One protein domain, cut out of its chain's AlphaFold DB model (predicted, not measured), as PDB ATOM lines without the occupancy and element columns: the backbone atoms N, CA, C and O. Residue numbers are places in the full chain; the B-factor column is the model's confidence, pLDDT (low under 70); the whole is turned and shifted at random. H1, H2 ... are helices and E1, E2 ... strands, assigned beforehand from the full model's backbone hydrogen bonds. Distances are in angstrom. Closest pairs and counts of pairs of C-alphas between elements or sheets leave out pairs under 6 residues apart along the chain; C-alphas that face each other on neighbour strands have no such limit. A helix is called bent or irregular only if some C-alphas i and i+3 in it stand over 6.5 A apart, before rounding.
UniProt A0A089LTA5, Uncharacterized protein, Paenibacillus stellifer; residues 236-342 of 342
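AT A GLANCE: This is residues 236 to 342 of the 342 residues of an uncharacterized protein of Paenibacillus stellifer (UniProt A0A089LTA5). A twisted sheet of five strands makes the middle layer, with the long helix H4 over one face and H1 over the other; the short helices H2 and H3 are off the sheet. The 107 printed residues hold four named helices and five named strands, in the order E1 E2 E3 E4 H1 H2 H3 E5 H4. The sheet runs E1 E2 E3 E4 E5, antiparallel throughout; the class is mixed. The whole is compact, radius of gyration of the C-alphas 13.5 A, spanning 38 by 33 by 25 A.

HOW THE PARTS SIT: E1, residues 241 to 245, E2, 250 to 254, E3, 258 to 263, and E4, 268 to 273, form a meander, each strand the antiparallel neighbour of the one before; E5, 316 to 321, is the edge strand beside E4. Within hydrogen-bond range are N 243 and O 252, 2.9 A, N 253 and O 260, 2.8 A, N 261 and O 270, 2.8 A, and N 271 and O 318, 2.9 A. H4, residues 326 to 339, lies over E4 and E5 at a height over the sheet of 9.9 A; its closest C-alphas to E5 are Phe 330 and Leu 320, 6.9 A. H1, residues 274 to 286, lies over E3 on the opposite face, height 8.7 A, making three layers, helices on both faces of a sheet. H2, residues 288 to 292, and H3, 296 to 302, are close but not clearly touching: closest C-alphas Phe 290 and Lys 299, 5.8 A. Every O i to N i+4 pair is within range in H2, H3 and H4; in H1 4 of 9 are, and 4 of 10 O i to N i+3 pairs.

IN THESE COORDINATES: E1 begins at C-alpha 241 (-77.344, 82.142, 63.233). H4, 20.1 A long, ends at C-alpha 339 (-94.137, 79.532, 57.137). H1, 17.0 A, is only just irregular: C-alphas 279 and 282 are 6.7 A apart.

THE WHOLE: The printed part has no cut. H3 to E5 is a long link, residues 303 to 315. Residue 266 is under pLDDT 70.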
ATOM      1  N   ILE A 236     -79.985  75.049  56.518       96.75
ATOM      2  CA  ILE A 236     -78.955  76.096  56.669       96.75
ATOM      3  C   ILE A 236     -79.349  77.392  55.954       96.75
ATOM      4  O   ILE A 236     -79.172  78.463  56.522       96.75
ATOM      5  N   ASP A 237     -79.953  77.304  54.768       93.88
ATOM      6  CA  ASP A 237     -80.344  78.479  53.975       93.88
ATOM      7  C   ASP A 237     -81.419  79.361  54.640       93.88
ATOM      8  O   ASP A 237     -81.607  80.513  54.227       93.88
ATOM      9  N   TYR A 238     -82.103  78.821  55.656       95.62
ATOM     10  CA  TYR A 238     -83.125  79.491  56.463       95.62
ATOM     11  C   TYR A 238     -82.622  79.903  57.854       95.62
ATOM     12  O   TYR A 238     -83.309  80.643  58.559       95.62
ATOM     13  N   MET A 239     -81.451  79.416  58.274       96.81
ATOM     14  CA  MET A 239     -80.870  79.761  59.568       96.81
ATOM     15  C   MET A 239     -80.244  81.154  59.502       96.81
ATOM     16  O   MET A 239     -79.455  81.458  58.610       96.81
ATOM     17  N   GLN A 240     -80.552  81.993  60.486       94.19
ATOM     18  CA  GLN A 240     -79.914  83.300  60.646       94.19
ATOM     19  C   GLN A 240     -78.570  83.170  61.367       94.19
ATOM     20  O   GLN A 240     -77.585  83.823  61.019       94.19
ATOM     21  N   HIS A 241     -78.518  82.315  62.390       93.75
ATOM     22  CA  HIS A 241     -77.344  82.142  63.233       93.75
ATOM     23  C   HIS A 241     -77.375  80.796  63.962       93.75
ATOM     24  O   HIS A 241     -78.436  80.229  64.207       93.75
ATOM     25  N   VAL A 242     -76.197  80.319  64.365       96.38
ATOM     26  CA  VAL A 242     -76.055  79.245  65.350       96.38
ATOM     27  C   VAL A 242     -75.084  79.711  66.420       96.38
ATOM     28  O   VAL A 242     -73.965  80.111  66.097       96.38
ATOM     29  N   GLU A 243     -75.490  79.641  67.678       95.62
ATOM     30  CA  GLU A 243     -74.642  79.906  68.838       95.62
ATOM     31  C   GLU A 243     -74.393  78.597  69.581       95.62
ATOM     32  O   GLU A 243     -75.314  77.803  69.762       95.62
ATOM     33  N   LEU A 244     -73.145  78.356  69.981       95.50
ATOM     34  CA  LEU A 244     -72.768  77.152  70.712       95.50
ATOM     35  C   LEU A 244     -72.442  77.511  72.155       95.50
ATOM     36  O   LEU A 244     -71.593  78.365  72.407       95.50
ATOM     37  N   ILE A 245     -73.054  76.795  73.089       94.06
ATOM     38  CA  ILE A 245     -72.658  76.802  74.493       94.06
ATOM     39  C   ILE A 245     -71.790  75.571  74.726       94.06
ATOM     40  O   ILE A 245     -72.165  74.451  74.378       94.06
ATOM     41  N   GLN A 246     -70.616  75.800  75.307       89.44
ATOM     42  CA  GLN A 246     -69.696  74.741  75.701       89.44
ATOM     43  C   GLN A 246     -69.998  74.310  77.140       89.44
ATOM     44  O   GLN A 246     -70.158  75.150  78.023       89.44
ATOM     45  N   ASP A 247     -70.027  72.998  77.370       87.50
ATOM     46  CA  ASP A 247     -70.246  72.361  78.677       87.50
ATOM     47  C   ASP A 247     -71.574  72.735  79.395       87.50
ATOM     48  O   ASP A 247     -71.599  73.610  80.270       87.50
ATOM     49  N   PRO A 248     -72.681  72.020  79.104       89.81
ATOM     50  CA  PRO A 248     -72.807  70.941  78.120       89.81
ATOM     51  C   PRO A 248     -72.886  71.491  76.693       89.81
ATOM     52  O   PRO A 248     -73.223  72.653  76.492       89.81
ATOM     53  N   MET A 249     -72.563  70.651  75.706       93.81
ATOM     54  CA  MET A 249     -72.636  71.036  74.296       93.81
ATOM     55  C   MET A 249     -74.100  71.278  73.907       93.81
ATOM     56  O   MET A 249     -74.885  70.334  73.842       93.81
ATOM     57  N   ILE A 250     -74.462  72.537  73.672       94.88
ATOM     58  CA  ILE A 250     -75.810  72.969  73.283       94.88
ATOM     59  C   ILE A 250     -75.678  73.920  72.101       94.88
ATOM     60  O   ILE A 250     -74.753  74.731  72.061       94.88
ATOM     61  N   ALA A 251     -76.623  73.858  71.172       96.81
ATOM     62  CA  ALA A 251     -76.769  74.854  70.128       96.81
ATOM     63  C   ALA A 251     -78.089  75.600  70.241       96.81
ATOM     64  O   ALA A 251     -79.154  74.999  70.388       96.81
ATOM     65  N   PHE A 252     -77.999  76.916  70.102       97.88
ATOM     66  CA  PHE A 252     -79.125  77.781  69.801       97.88
ATOM     67  C   PHE A 252     -79.119  78.037  68.299       97.88
ATOM     68  O   PHE A 252     -78.210  78.681  67.775       97.88
ATOM     69  N   ILE A 253     -80.098  77.474  67.603       98.00
ATOM     70  CA  ILE A 253     -80.266  77.593  66.157       98.00
ATOM     71  C   ILE A 253     -81.374  78.612  65.915       98.00
ATOM     72  O   ILE A 253     -82.532  78.365  66.246       98.00
ATOM     73  N   TYR A 254     -81.014  79.763  65.360       97.69
ATOM     74  CA  TYR A 254     -81.928  80.876  65.139       97.69
ATOM     75  C   TYR A 254     -82.495  80.827  63.722       97.69
ATOM     76  O   TYR A 254     -81.746  80.777  62.742       97.69
ATOM     77  N   PHE A 255     -83.818  80.899  63.630       97.25
ATOM     78  CA  PHE A 255     -84.578  81.169  62.415       97.25
ATOM     79  C   PHE A 255     -85.277  82.525  62.558       97.25
ATOM     80  O   PHE A 255     -85.273  83.124  63.630       97.25
ATOM     81  N   ASP A 256     -85.906  83.000  61.485       95.25
ATOM     82  CA  ASP A 256     -86.559  84.316  61.466       95.25
ATOM     83  C   ASP A 256     -87.637  84.487  62.549       95.25
ATOM     84  O   ASP A 256     -87.669  85.486  63.262       95.25
ATOM     85  N   LYS A 257     -88.499  83.477  62.719       95.75
ATOM     86  CA  LYS A 257     -89.659  83.558  63.623       95.75
ATOM     87  C   LYS A 257     -89.552  82.679  64.872       95.75
ATOM     88  O   LYS A 257     -90.370  82.800  65.784       95.75
ATOM     89  N   PHE A 258     -88.568  81.786  64.928       97.81
ATOM     90  CA  PHE A 258     -88.406  80.837  66.028       97.81
ATOM     91  C   PHE A 258     -86.936  80.497  66.264       97.81
ATOM     92  O   PHE A 258     -86.081  80.706  65.407       97.81
ATOM     93  N   ALA A 259     -86.644  79.945  67.434       98.06
ATOM     94  CA  ALA A 259     -85.334  79.416  67.778       98.06
ATOM     95  C   ALA A 259     -85.460  77.962  68.234       98.06
ATOM     96  O   ALA A 259     -86.475  77.554  68.803       98.06
ATOM     97  N   VAL A 260     -84.414  77.179  67.992       98.06
ATOM     98  CA  VAL A 260     -84.325  75.784  68.421       98.06
ATOM     99  C   VAL A 260     -83.163  75.628  69.384       98.06
ATOM    100  O   VAL A 260     -82.040  76.029  69.084       98.06
ATOM    101  N   VAL A 261     -83.431  75.011  70.531       97.69
ATOM    102  CA  VAL A 261     -82.403  74.547  71.462       97.69
ATOM    103  C   VAL A 261     -82.173  73.063  71.220       97.69
ATOM    104  O   VAL A 261     -83.037  72.232  71.510       97.69
ATOM    105  N   GLU A 262     -80.998  72.748  70.691       95.94
ATOM    106  CA  GLU A 262     -80.543  71.390  70.399       95.94
ATOM    107  C   GLU A 262     -79.420  70.999  71.363       95.94
ATOM    108  O   GLU A 262     -78.476  71.757  71.584       95.94
ATOM    109  N   PHE A 263     -79.503  69.796  71.923       92.06
ATOM    110  CA  PHE A 263     -78.517  69.274  72.869       92.06
ATOM    111  C   PHE A 263     -77.588  68.286  72.147       92.06
ATOM    112  O   PHE A 263     -78.042  67.398  71.424       92.06
ATOM    113  N   GLY A 264     -76.273  68.435  72.324       83.62
ATOM    114  CA  GLY A 264     -75.268  67.623  71.630       83.62
ATOM    115  C   GLY A 264     -75.335  66.137  72.000       83.62
ATOM    116  O   GLY A 264     -75.204  65.272  71.132       83.62
ATOM    117  N   GLU A 265     -75.613  65.820  73.267       82.50
ATOM    118  CA  GLU A 265     -75.907  64.450  73.711       82.50
ATOM    119  C   GLU A 265     -77.340  64.044  73.303       82.50
ATOM    120  O   GLU A 265     -78.225  64.893  73.212       82.50
ATOM    121  N   MET A 266     -77.578  62.754  73.011       68.62
ATOM    122  CA  MET A 266     -78.873  62.270  72.501       68.62
ATOM    123  C   MET A 266     -80.042  62.715  73.399       68.62
ATOM    124  O   MET A 266     -80.202  62.237  74.522       68.62
ATOM    125  N   GLY A 267     -80.882  63.609  72.872       78.44
ATOM    126  CA  GLY A 267     -81.979  64.239  73.602       78.44
ATOM    127  C   GLY A 267     -83.158  64.616  72.704       78.44
ATOM    128  O   GLY A 267     -83.455  63.940  71.720       78.44
ATOM    129  N   ALA A 268     -83.857  65.688  73.066       89.38
ATOM    130  CA  ALA A 268     -84.943  66.276  72.283       89.38
ATOM    131  C   ALA A 268     -84.553  67.696  71.860       89.38
ATOM    132  O   ALA A 268     -83.822  68.358  72.598       89.38
ATOM    133  N   ALA A 269     -85.072  68.158  70.728       95.69
ATOM    134  CA  ALA A 269     -85.000  69.551  70.310       95.69
ATOM    135  C   ALA A 269     -86.194  70.321  70.886       95.69
ATOM    136  O   ALA A 269     -87.320  69.810  70.894       95.69
ATOM    137  N   TYR A 270     -85.954  71.536  71.371       97.88
ATOM    138  CA  TYR A 270     -86.988  72.401  71.942       97.88
ATOM    139  C   TYR A 270     -87.143  73.630  71.061       97.88
ATOM    140  O   TYR A 270     -86.174  74.349  70.827       97.88
ATOM    141  N   PHE A 271     -88.356  73.847  70.568       98.12
ATOM    142  CA  PHE A 271     -88.707  74.951  69.689       98.12
ATOM    143  C   PHE A 271     -89.367  76.050  70.510       98.12
ATOM    144  O   PHE A 271     -90.281  75.787  71.298       98.12
ATOM    145  N   TYR A 272     -88.907  77.276  70.297       98.31
ATOM    146  CA  TYR A 272     -89.367  78.464  70.999       98.31
ATOM    147  C   TYR A 272     -89.720  79.567  70.010       98.31
ATOM    148  O   TYR A 272     -89.027  79.745  69.007       98.31
ATOM    149  N   HIS A 273     -90.744  80.359  70.315       97.75
ATOM    150  CA  HIS A 273     -90.976  81.621  69.617       97.75
ATOM    151  C   HIS A 273     -89.765  82.537  69.802       97.75
ATOM    152  O   HIS A 273     -89.195  82.594  70.893       97.75
ATOM    153  N   ILE A 274     -89.368  83.264  68.753       96.62
ATOM    154  CA  ILE A 274     -88.123  84.049  68.783       96.62
ATOM    155  C   ILE A 274     -88.127  85.123  69.886       96.62
ATOM    156  O   ILE A 274     -87.120  85.323  70.563       96.62
ATOM    157  N   GLU A 275     -89.275  85.760  70.129       96.50
ATOM    158  CA  GLU A 275     -89.442  86.772  71.178       96.50
ATOM    159  C   GLU A 275     -89.291  86.170  72.582       96.50
ATOM    160  O   GLU A 275     -88.485  86.651  73.385       96.50
ATOM    161  N   GLY A 276     -90.009  85.079  72.870       97.19
ATOM    162  CA  GLY A 276     -89.890  84.356  74.137       97.19
ATOM    163  C   GLY A 276     -88.492  83.782  74.352       97.19
ATOM    164  O   GLY A 276     -87.938  83.874  75.446       97.19
ATOM    165  N   PHE A 277     -87.866  83.251  73.300       97.88
ATOM    166  CA  PHE A 277     -86.498  82.754  73.367       97.88
ATOM    167  C   PHE A 277     -85.517  83.855  73.792       97.88
ATOM    168  O   PHE A 277     -84.795  83.685  74.775       97.88
ATOM    169  N   ASN A 278     -85.530  84.996  73.101       96.94
ATOM    170  CA  ASN A 278     -84.608  86.103  73.364       96.94
ATOM    171  C   ASN A 278     -84.831  86.748  74.738       96.94
ATOM    172  O   ASN A 278     -83.872  87.158  75.390       96.94
ATOM    173  N   SER A 279     -86.084  86.838  75.186       96.62
ATOM    174  CA  SER A 279     -86.440  87.483  76.454       96.62
ATOM    175  C   SER A 279     -86.291  86.573  77.675       96.62
ATOM    176  O   SER A 279     -86.039  87.075  78.771       96.62
ATOM    177  N   LEU A 280     -86.430  85.251  77.515       96.44
ATOM    178  CA  LEU A 280     -86.526  84.320  78.647       96.44
ATOM    179  C   LEU A 280     -85.495  83.192  78.619       96.44
ATOM    180  O   LEU A 280     -84.965  82.862  79.674       96.44
ATOM    181  N   ILE A 281     -85.185  82.600  77.461       97.25
ATOM    182  CA  ILE A 281     -84.264  81.450  77.368       97.25
ATOM    183  C   ILE A 281     -82.817  81.906  77.219       97.25
ATOM    184  O   ILE A 281     -81.950  81.483  77.983       97.25
ATOM    185  N   TYR A 282     -82.547  82.799  76.271       96.56
ATOM    186  CA  TYR A 282     -81.206  83.311  76.014       96.56
ATOM    187  C   TYR A 282     -80.548  83.961  77.251       96.56
ATOM    188  O   TYR A 282     -79.377  83.693  77.526       96.56
ATOM    189  N   PRO A 283     -81.256  84.745  78.091       96.94
ATOM    190  CA  PRO A 283     -80.657  85.308  79.300       96.94
ATOM    191  C   PRO A 283     -80.262  84.250  80.339       96.94
ATOM    192  O   PRO A 283     -79.352  84.487  81.135       96.94
ATOM    193  N   ILE A 284     -80.897  83.069  80.333       96.06
ATOM    194  CA  ILE A 284     -80.562  81.982  81.263       96.06
ATOM    195  C   ILE A 284     -79.134  81.505  81.020       96.06
ATOM    196  O   ILE A 284     -78.389  81.394  81.995       96.06
ATOM    197  N   SER A 285     -78.715  81.292  79.766       93.31
ATOM    198  CA  SER A 285     -77.343  80.850  79.451       93.31
ATOM    199  C   SER A 285     -76.278  81.863  79.889       93.31
ATOM    200  O   SER A 285     -75.137  81.504  80.190       93.31
ATOM    201  N   ASN A 286     -76.668  83.133  79.997       93.38
ATOM    202  CA  ASN A 286     -75.817  84.231  80.439       93.38
ATOM    203  C   ASN A 286     -75.896  84.527  81.946       93.38
ATOM    204  O   ASN A 286     -75.117  85.337  82.454       93.38
ATOM    205  N   SER A 287     -76.790  83.859  82.676       96.00
ATOM    206  CA  SER A 287     -76.972  84.059  84.114       96.00
ATOM    207  C   SER A 287     -75.813  83.495  84.944       96.00
ATOM    208  O   SER A 287     -75.166  82.507  84.583       96.00
ATOM    209  N   SER A 288     -75.581  84.085  86.120       95.12
ATOM    210  CA  SER A 288     -74.608  83.565  87.089       95.12
ATOM    211  C   SER A 288     -74.962  82.148  87.548       95.12
ATOM    212  O   SER A 288     -74.071  81.318  87.692       95.12
ATOM    213  N   ALA A 289     -76.252  81.841  87.717       95.62
ATOM    214  CA  ALA A 289     -76.724  80.511  88.094       95.62
ATOM    215  C   ALA A 289     -76.332  79.442  87.060       95.62
ATOM    216  O   ALA A 289     -75.820  78.387  87.432       95.62
ATOM    217  N   PHE A 290     -76.506  79.733  85.767       95.31
ATOM    218  CA  PHE A 290     -76.118  78.818  84.695       95.31
ATOM    219  C   PHE A 290     -74.597  78.665  84.607       95.31
ATOM    220  O   PHE A 290     -74.087  77.544  84.617       95.31
ATOM    221  N   ARG A 291     -73.859  79.783  84.591       92.50
ATOM    222  CA  ARG A 291     -72.389  79.784  84.477       92.50
ATOM    223  C   ARG A 291     -71.709  79.089  85.662       92.50
ATOM    224  O   ARG A 291     -70.740  78.365  85.459       92.50
ATOM    225  N   ASN A 292     -72.244  79.250  86.875       93.75
ATOM    226  CA  ASN A 292     -71.685  78.663  88.099       93.75
ATOM    227  C   ASN A 292     -72.153  77.221  88.364       93.75
ATOM    228  O   ASN A 292     -71.599  76.546  89.237       93.75
ATOM    229  N   SER A 293     -73.163  76.725  87.642       93.31
ATOM    230  CA  SER A 293     -73.640  75.351  87.801       93.31
ATOM    231  C   SER A 293     -72.583  74.351  87.328       93.31
ATOM    232  O   SER A 293     -72.214  74.316  86.157       93.31
ATOM    233  N   ARG A 294     -72.132  73.469  88.226       92.06
ATOM    234  CA  ARG A 294     -71.201  72.374  87.886       92.06
ATOM    235  C   ARG A 294     -71.891  71.164  87.250       92.06
ATOM    236  O   ARG A 294     -71.228  70.330  86.647       92.06
ATOM    237  N   SER A 295     -73.210  71.042  87.402       94.12
ATOM    238  CA  SER A 295     -73.973  69.924  86.843       94.12
ATOM    239  C   SER A 295     -74.413  70.237  85.414       94.12
ATOM    240  O   SER A 295     -75.178  71.179  85.191       94.12
ATOM    241  N   ARG A 296     -73.964  69.410  84.460       91.81
ATOM    242  CA  ARG A 296     -74.415  69.445  83.058       91.81
ATOM    243  C   ARG A 296     -75.924  69.279  82.955       91.81
ATOM    244  O   ARG A 296     -76.585  70.106  82.344       91.81
ATOM    245  N   GLN A 297     -76.470  68.271  83.633       91.88
ATOM    246  CA  GLN A 297     -77.909  67.998  83.646       91.88
ATOM    247  C   GLN A 297     -78.716  69.189  84.175       91.88
ATOM    248  O   GLN A 297     -79.778  69.488  83.638       91.88
ATOM    249  N   ASN A 298     -78.195  69.890  85.189       93.56
ATOM    250  CA  ASN A 298     -78.831  71.095  85.719       93.56
ATOM    251  C   ASN A 298     -78.775  72.260  84.719       93.56
ATOM    252  O   ASN A 298     -79.769  72.940  84.513       93.56
ATOM    253  N   LYS A 299     -77.637  72.473  84.046       94.00
ATOM    254  CA  LYS A 299     -77.549  73.475  82.970       94.00
ATOM    255  C   LYS A 299     -78.561  73.183  81.862       94.00
ATOM    256  O   LYS A 299     -79.273  74.081  81.427       94.00
ATOM    257  N   GLU A 300     -78.673  71.928  81.439       93.88
ATOM    258  CA  GLU A 300     -79.659  71.562  80.426       93.88
ATOM    259  C   GLU A 300     -81.098  71.763  80.894       93.88
ATOM    260  O   GLU A 300     -81.913  72.263  80.126       93.88
ATOM    261  N   SER A 301     -81.440  71.365  82.127       94.38
ATOM    262  CA  SER A 301     -82.809  71.490  82.639       94.38
ATOM    263  C   SER A 301     -83.265  72.945  82.714       94.38
ATOM    264  O   SER A 301     -84.420  73.226  82.405       94.38
ATOM    265  N   MET A 302     -82.356  73.876  83.023       95.69
ATOM    266  CA  MET A 302     -82.639  75.314  83.025       95.69
ATOM    267  C   MET A 302     -83.080  75.845  81.651       95.69
ATOM    268  O   MET A 302     -83.801  76.836  81.593       95.69
ATOM    269  N   LEU A 303     -82.680  75.193  80.555       96.31
ATOM    270  CA  LEU A 303     -83.019  75.584  79.181       96.31
ATOM    271  C   LEU A 303     -84.172  74.763  78.579       96.31
ATOM    272  O   LEU A 303     -84.497  74.940  77.408       96.31
ATOM    273  N   LYS A 304     -84.786  73.853  79.349       95.50
ATOM    274  CA  LYS A 304     -85.908  72.988  78.930       95.50
ATOM    275  C   LYS A 304     -87.241  73.529  79.461       95.50
ATOM    276  O   LYS A 304     -87.999  72.807  80.110       95.50
ATOM    277  N   VAL A 305     -87.509  74.812  79.226       95.50
ATOM    278  CA  VAL A 305     -88.763  75.459  79.644       95.50
ATOM    279  C   VAL A 305     -89.873  75.054  78.673       95.50
ATOM    280  O   VAL A 305     -89.677  75.081  77.466       95.50
ATOM    281  N   THR A 306     -91.031  74.642  79.188       96.50
ATOM    282  CA  THR A 306     -92.141  74.104  78.368       96.50
ATOM    283  C   THR A 306     -93.456  74.857  78.569       96.50
ATOM    284  O   THR A 306     -94.515  74.398  78.160       96.50
ATOM    285  N   GLU A 307     -93.391  76.028  79.203       96.25
ATOM    286  CA  GLU A 307     -94.527  76.937  79.348       96.25
ATOM    287  C   GLU A 307     -94.820  77.601  77.996       96.25
ATOM    288  O   GLU A 307     -93.963  78.310  77.466       96.25
ATOM    289  N   GLU A 308     -96.019  77.387  77.440       95.06
ATOM    290  CA  GLU A 308     -96.444  78.004  76.169       95.06
ATOM    291  C   GLU A 308     -96.383  79.533  76.235       95.06
ATOM    292  O   GLU A 308     -95.968  80.188  75.285       95.06
ATOM    293  N   ASN A 309     -96.742  80.103  77.387       94.69
ATOM    294  CA  ASN A 309     -96.702  81.535  77.648       94.69
ATOM    295  C   ASN A 309     -96.100  81.801  79.026       94.69
ATOM    296  O   ASN A 309     -96.470  81.149  80.003       94.69
ATOM    297  N   ARG A 310     -95.242  82.820  79.128       92.62
ATOM    298  CA  ARG A 310     -94.682  83.273  80.408       92.62
ATOM    299  C   ARG A 310     -94.693  84.792  80.468       92.62
ATOM    300  O   ARG A 310     -94.151  85.458  79.595       92.62
ATOM    301  N   ASN A 311     -95.341  85.345  81.494       92.00
ATOM    302  CA  ASN A 311     -95.561  86.791  81.648       92.00
ATOM    303  C   ASN A 311     -96.236  87.453  80.426       92.00
ATOM    304  O   ASN A 311     -95.938  88.597  80.099       92.00
ATOM    305  N   GLY A 312     -97.134  86.731  79.746       92.75
ATOM    306  CA  GLY A 312     -97.837  87.226  78.554       92.75
ATOM    307  C   GLY A 312     -97.035  87.162  77.250       92.75
ATOM    308  O   GLY A 312     -97.540  87.614  76.230       92.75
ATOM    309  N   ILE A 313     -95.823  86.598  77.269       94.94
ATOM    310  CA  ILE A 313     -94.983  86.412  76.080       94.94
ATOM    311  C   ILE A 313     -95.098  84.949  75.617       94.94
ATOM    312  O   ILE A 313     -94.804  84.055  76.426       94.94
ATOM    313  N   PRO A 314     -95.478  84.686  74.349       95.94
ATOM    314  CA  PRO A 314     -95.394  83.358  73.750       95.94
ATOM    315  C   PRO A 314     -93.959  82.839  73.785       95.94
ATOM    316  O   PRO A 314     -93.024  83.522  73.359       95.94
ATOM    317  N   LEU A 315     -93.772  81.634  74.313       96.69
ATOM    318  CA  LEU A 315     -92.462  81.072  74.607       96.69
ATOM    319  C   LEU A 315     -92.264  79.719  73.939       96.69
ATOM    320  O   LEU A 315     -91.515  79.630  72.970       96.69
ATOM    321  N   PHE A 316     -92.868  78.665  74.480       97.69
ATOM    322  CA  PHE A 316     -92.635  77.297  74.033       97.69
ATOM    323  C   PHE A 316     -93.609  76.916  72.922       97.69
ATOM    324  O   PHE A 316     -94.805  77.152  73.049       97.69
ATOM    325  N   ILE A 317     -93.086  76.295  71.864       96.56
ATOM    326  CA  ILE A 317     -93.886  75.793  70.744       96.56
ATOM    327  C   ILE A 317     -94.034  74.275  70.869       96.56
ATOM    328  O   ILE A 317     -95.124  73.745  71.056       96.56
ATOM    329  N   VAL A 318     -92.917  73.545  70.768       97.25
ATOM    330  CA  VAL A 318     -92.940  72.081  70.775       97.25
ATOM    331  C   VAL A 318     -91.608  71.491  71.222       97.25
ATOM    332  O   VAL A 318     -90.535  72.067  71.040       97.25
ATOM    333  N   LYS A 319     -91.677  70.280  71.778       96.62
ATOM    334  CA  LYS A 319     -90.528  69.422  72.063       96.62
ATOM    335  C   LYS A 319     -90.584  68.217  71.137       96.62
ATOM    336  O   LYS A 319     -91.558  67.467  71.173       96.62
ATOM    337  N   LEU A 320     -89.518  67.988  70.379       95.62
ATOM    338  CA  LEU A 320     -89.424  66.860  69.457       95.62
ATOM    339  C   LEU A 320     -88.288  65.922  69.866       95.62
ATOM    340  O   LEU A 320     -87.137  66.334  69.992       95.62
ATOM    341  N   ASP A 321     -88.611  64.651  70.099       93.44
ATOM    342  CA  ASP A 321     -87.622  63.616  70.401       93.44
ATOM    343  C   ASP A 321     -87.039  62.979  69.131       93.44
ATOM    344  O   ASP A 321     -87.701  62.881  68.100       93.44
ATOM    345  N   HIS A 322     -85.796  62.505  69.225       90.88
ATOM    346  CA  HIS A 322     -85.084  61.853  68.124       90.88
ATOM    347  C   HIS A 322     -85.373  60.337  68.016       90.88
ATOM    348  O   HIS A 322     -84.519  59.574  67.561       90.88
ATOM    349  N   ARG A 323     -86.542  59.847  68.466       89.81
ATOM    350  CA  ARG A 323     -86.893  58.412  68.424       89.81
ATOM    351  C   ARG A 323     -87.872  58.090  67.292       89.81
ATOM    352  O   ARG A 323     -88.764  58.863  66.949       89.81
ATOM    353  N   GLY A 324     -87.741  56.885  66.735       89.44
ATOM    354  CA  GLY A 324     -88.612  56.396  65.662       89.44
ATOM    355  C   GLY A 324     -88.461  57.210  64.374       89.44
ATOM    356  O   GLY A 324     -87.350  57.574  63.994       89.44
ATOM    357  N   ASN A 325     -89.578  57.512  63.707       91.81
ATOM    358  CA  ASN A 325     -89.609  58.332  62.491       91.81
ATOM    359  C   ASN A 325     -89.484  59.839  62.805       91.81
ATOM    360  O   ASN A 325     -90.339  60.646  62.433       91.81
ATOM    361  N   TRP A 326     -88.455  60.214  63.569       94.19
ATOM    362  CA  TRP A 326     -88.279  61.580  64.058       94.19
ATOM    363  C   TRP A 326     -87.992  62.570  62.929       94.19
ATOM    364  O   TRP A 326     -88.499  63.681  62.976       94.19
ATOM    365  N   VAL A 327     -87.265  62.154  61.886       94.44
ATOM    366  CA  VAL A 327     -86.930  63.011  60.735       94.44
ATOM    367  C   VAL A 327     -88.195  63.570  60.084       94.44
ATOM    368  O   VAL A 327     -88.272  64.770  59.852       94.44
ATOM    369  N   TYR A 328     -89.209  62.728  59.857       95.19
ATOM    370  CA  TYR A 328     -90.489  63.163  59.292       95.19
ATOM    371  C   TYR A 328     -91.222  64.154  60.205       95.19
ATOM    372  O   TYR A 328     -91.744  65.161  59.736       95.19
ATOM    373  N   LYS A 329     -91.243  63.891  61.521       94.81
ATOM    374  CA  LYS A 329     -91.873  64.796  62.498       94.81
ATOM    375  C   LYS A 329     -91.182  66.158  62.507       94.81
ATOM    376  O   LYS A 329     -91.851  67.181  62.467       94.81
ATOM    377  N   PHE A 330     -89.855  66.156  62.566       96.50
ATOM    378  CA  PHE A 330     -89.051  67.368  62.547       96.50
ATOM    379  C   PHE A 330     -89.263  68.149  61.245       96.50
ATOM    380  O   PHE A 330     -89.550  69.337  61.322       96.50
ATOM    381  N   ASP A 331     -89.213  67.492  60.080       95.75
ATOM    382  CA  ASP A 331     -89.415  68.149  58.780       95.75
ATOM    383  C   ASP A 331     -90.794  68.819  58.689       95.75
ATOM    384  O   ASP A 331     -90.877  69.985  58.304       95.75
ATOM    385  N   TYR A 332     -91.853  68.130  59.131       95.31
ATOM    386  CA  TYR A 332     -93.204  68.691  59.213       95.31
ATOM    387  C   TYR A 332     -93.231  69.979  60.050       95.31
ATOM    388  O   TYR A 332     -93.583  71.041  59.543       95.31
ATOM    389  N   TYR A 333     -92.797  69.910  61.312       95.38
ATOM    390  CA  TYR A 333     -92.866  71.053  62.224       95.38
ATOM    391  C   TYR A 333     -91.942  72.201  61.802       95.38
ATOM    392  O   TYR A 333     -92.357  73.354  61.795       95.38
ATOM    393  N   THR A 334     -90.701  71.912  61.404       95.25
ATOM    394  CA  THR A 334     -89.765  72.946  60.948       95.25
ATOM    395  C   THR A 334     -90.317  73.696  59.734       95.25
ATOM    396  O   THR A 334     -90.231  74.922  59.706       95.25
ATOM    397  N   ARG A 335     -90.922  73.008  58.756       95.38
ATOM    398  CA  ARG A 335     -91.525  73.669  57.584       95.38
ATOM    399  C   ARG A 335     -92.738  74.523  57.946       95.38
ATOM    400  O   ARG A 335     -92.835  75.642  57.448       95.38
ATOM    401  N   GLU A 336     -93.614  74.042  58.824       95.25
ATOM    402  CA  GLU A 336     -94.760  74.824  59.314       95.25
ATOM    403  C   GLU A 336     -94.295  76.119  60.002       95.25
ATOM    404  O   GLU A 336     -94.744  77.216  59.655       95.25
ATOM    405  N   TYR A 337     -93.294  76.029  60.884       94.75
ATOM    406  CA  TYR A 337     -92.771  77.193  61.607       94.75
ATOM    407  C   TYR A 337     -92.004  78.170  60.712       94.75
ATOM    408  O   TYR A 337     -92.068  79.380  60.933       94.75
ATOM    409  N   LEU A 338     -91.329  77.686  59.663       93.56
ATOM    410  CA  LEU A 338     -90.732  78.552  58.637       93.56
ATOM    411  C   LEU A 338     -91.797  79.376  57.900       93.56
ATOM    412  O   LEU A 338     -91.563  80.542  57.582       93.56
ATOM    413  N   ASN A 339     -92.992  78.814  57.703       91.88
ATOM    414  CA  ASN A 339     -94.137  79.532  57.137       91.88
ATOM    415  C   ASN A 339     -94.845  80.434  58.169       91.88
ATOM    416  O   ASN A 339     -95.616  81.321  57.802       91.88
ATOM    417  N   GLY A 340     -94.520  80.298  59.458       87.75
ATOM    418  CA  GLY A 340     -95.117  81.048  60.563       87.75
ATOM    419  C   GLY A 340     -96.431  80.466  61.083       87.75
ATOM    420  O   GLY A 340     -97.184  81.201  61.718       87.75
ATOM    421  N   ALA A 341     -96.713  79.193  60.801       90.00
ATOM    422  CA  ALA A 341     -97.818  78.458  61.403       90.00
ATOM    423  C   ALA A 341     -97.326  77.810  62.702       90.00
ATOM    424  O   ALA A 341     -96.517  76.889  62.635       90.00
ATOM    425  N   PHE A 342     -97.766  78.329  63.854       85.94
ATOM    426  CA  PHE A 342     -97.342  77.902  65.194       85.94
ATOM    427  C   PHE A 342     -98.412  77.104  65.922       85.94
ATOM    428  O   PHE A 342     -99.596  77.506  65.824       85.94
TER     429      PHE A 342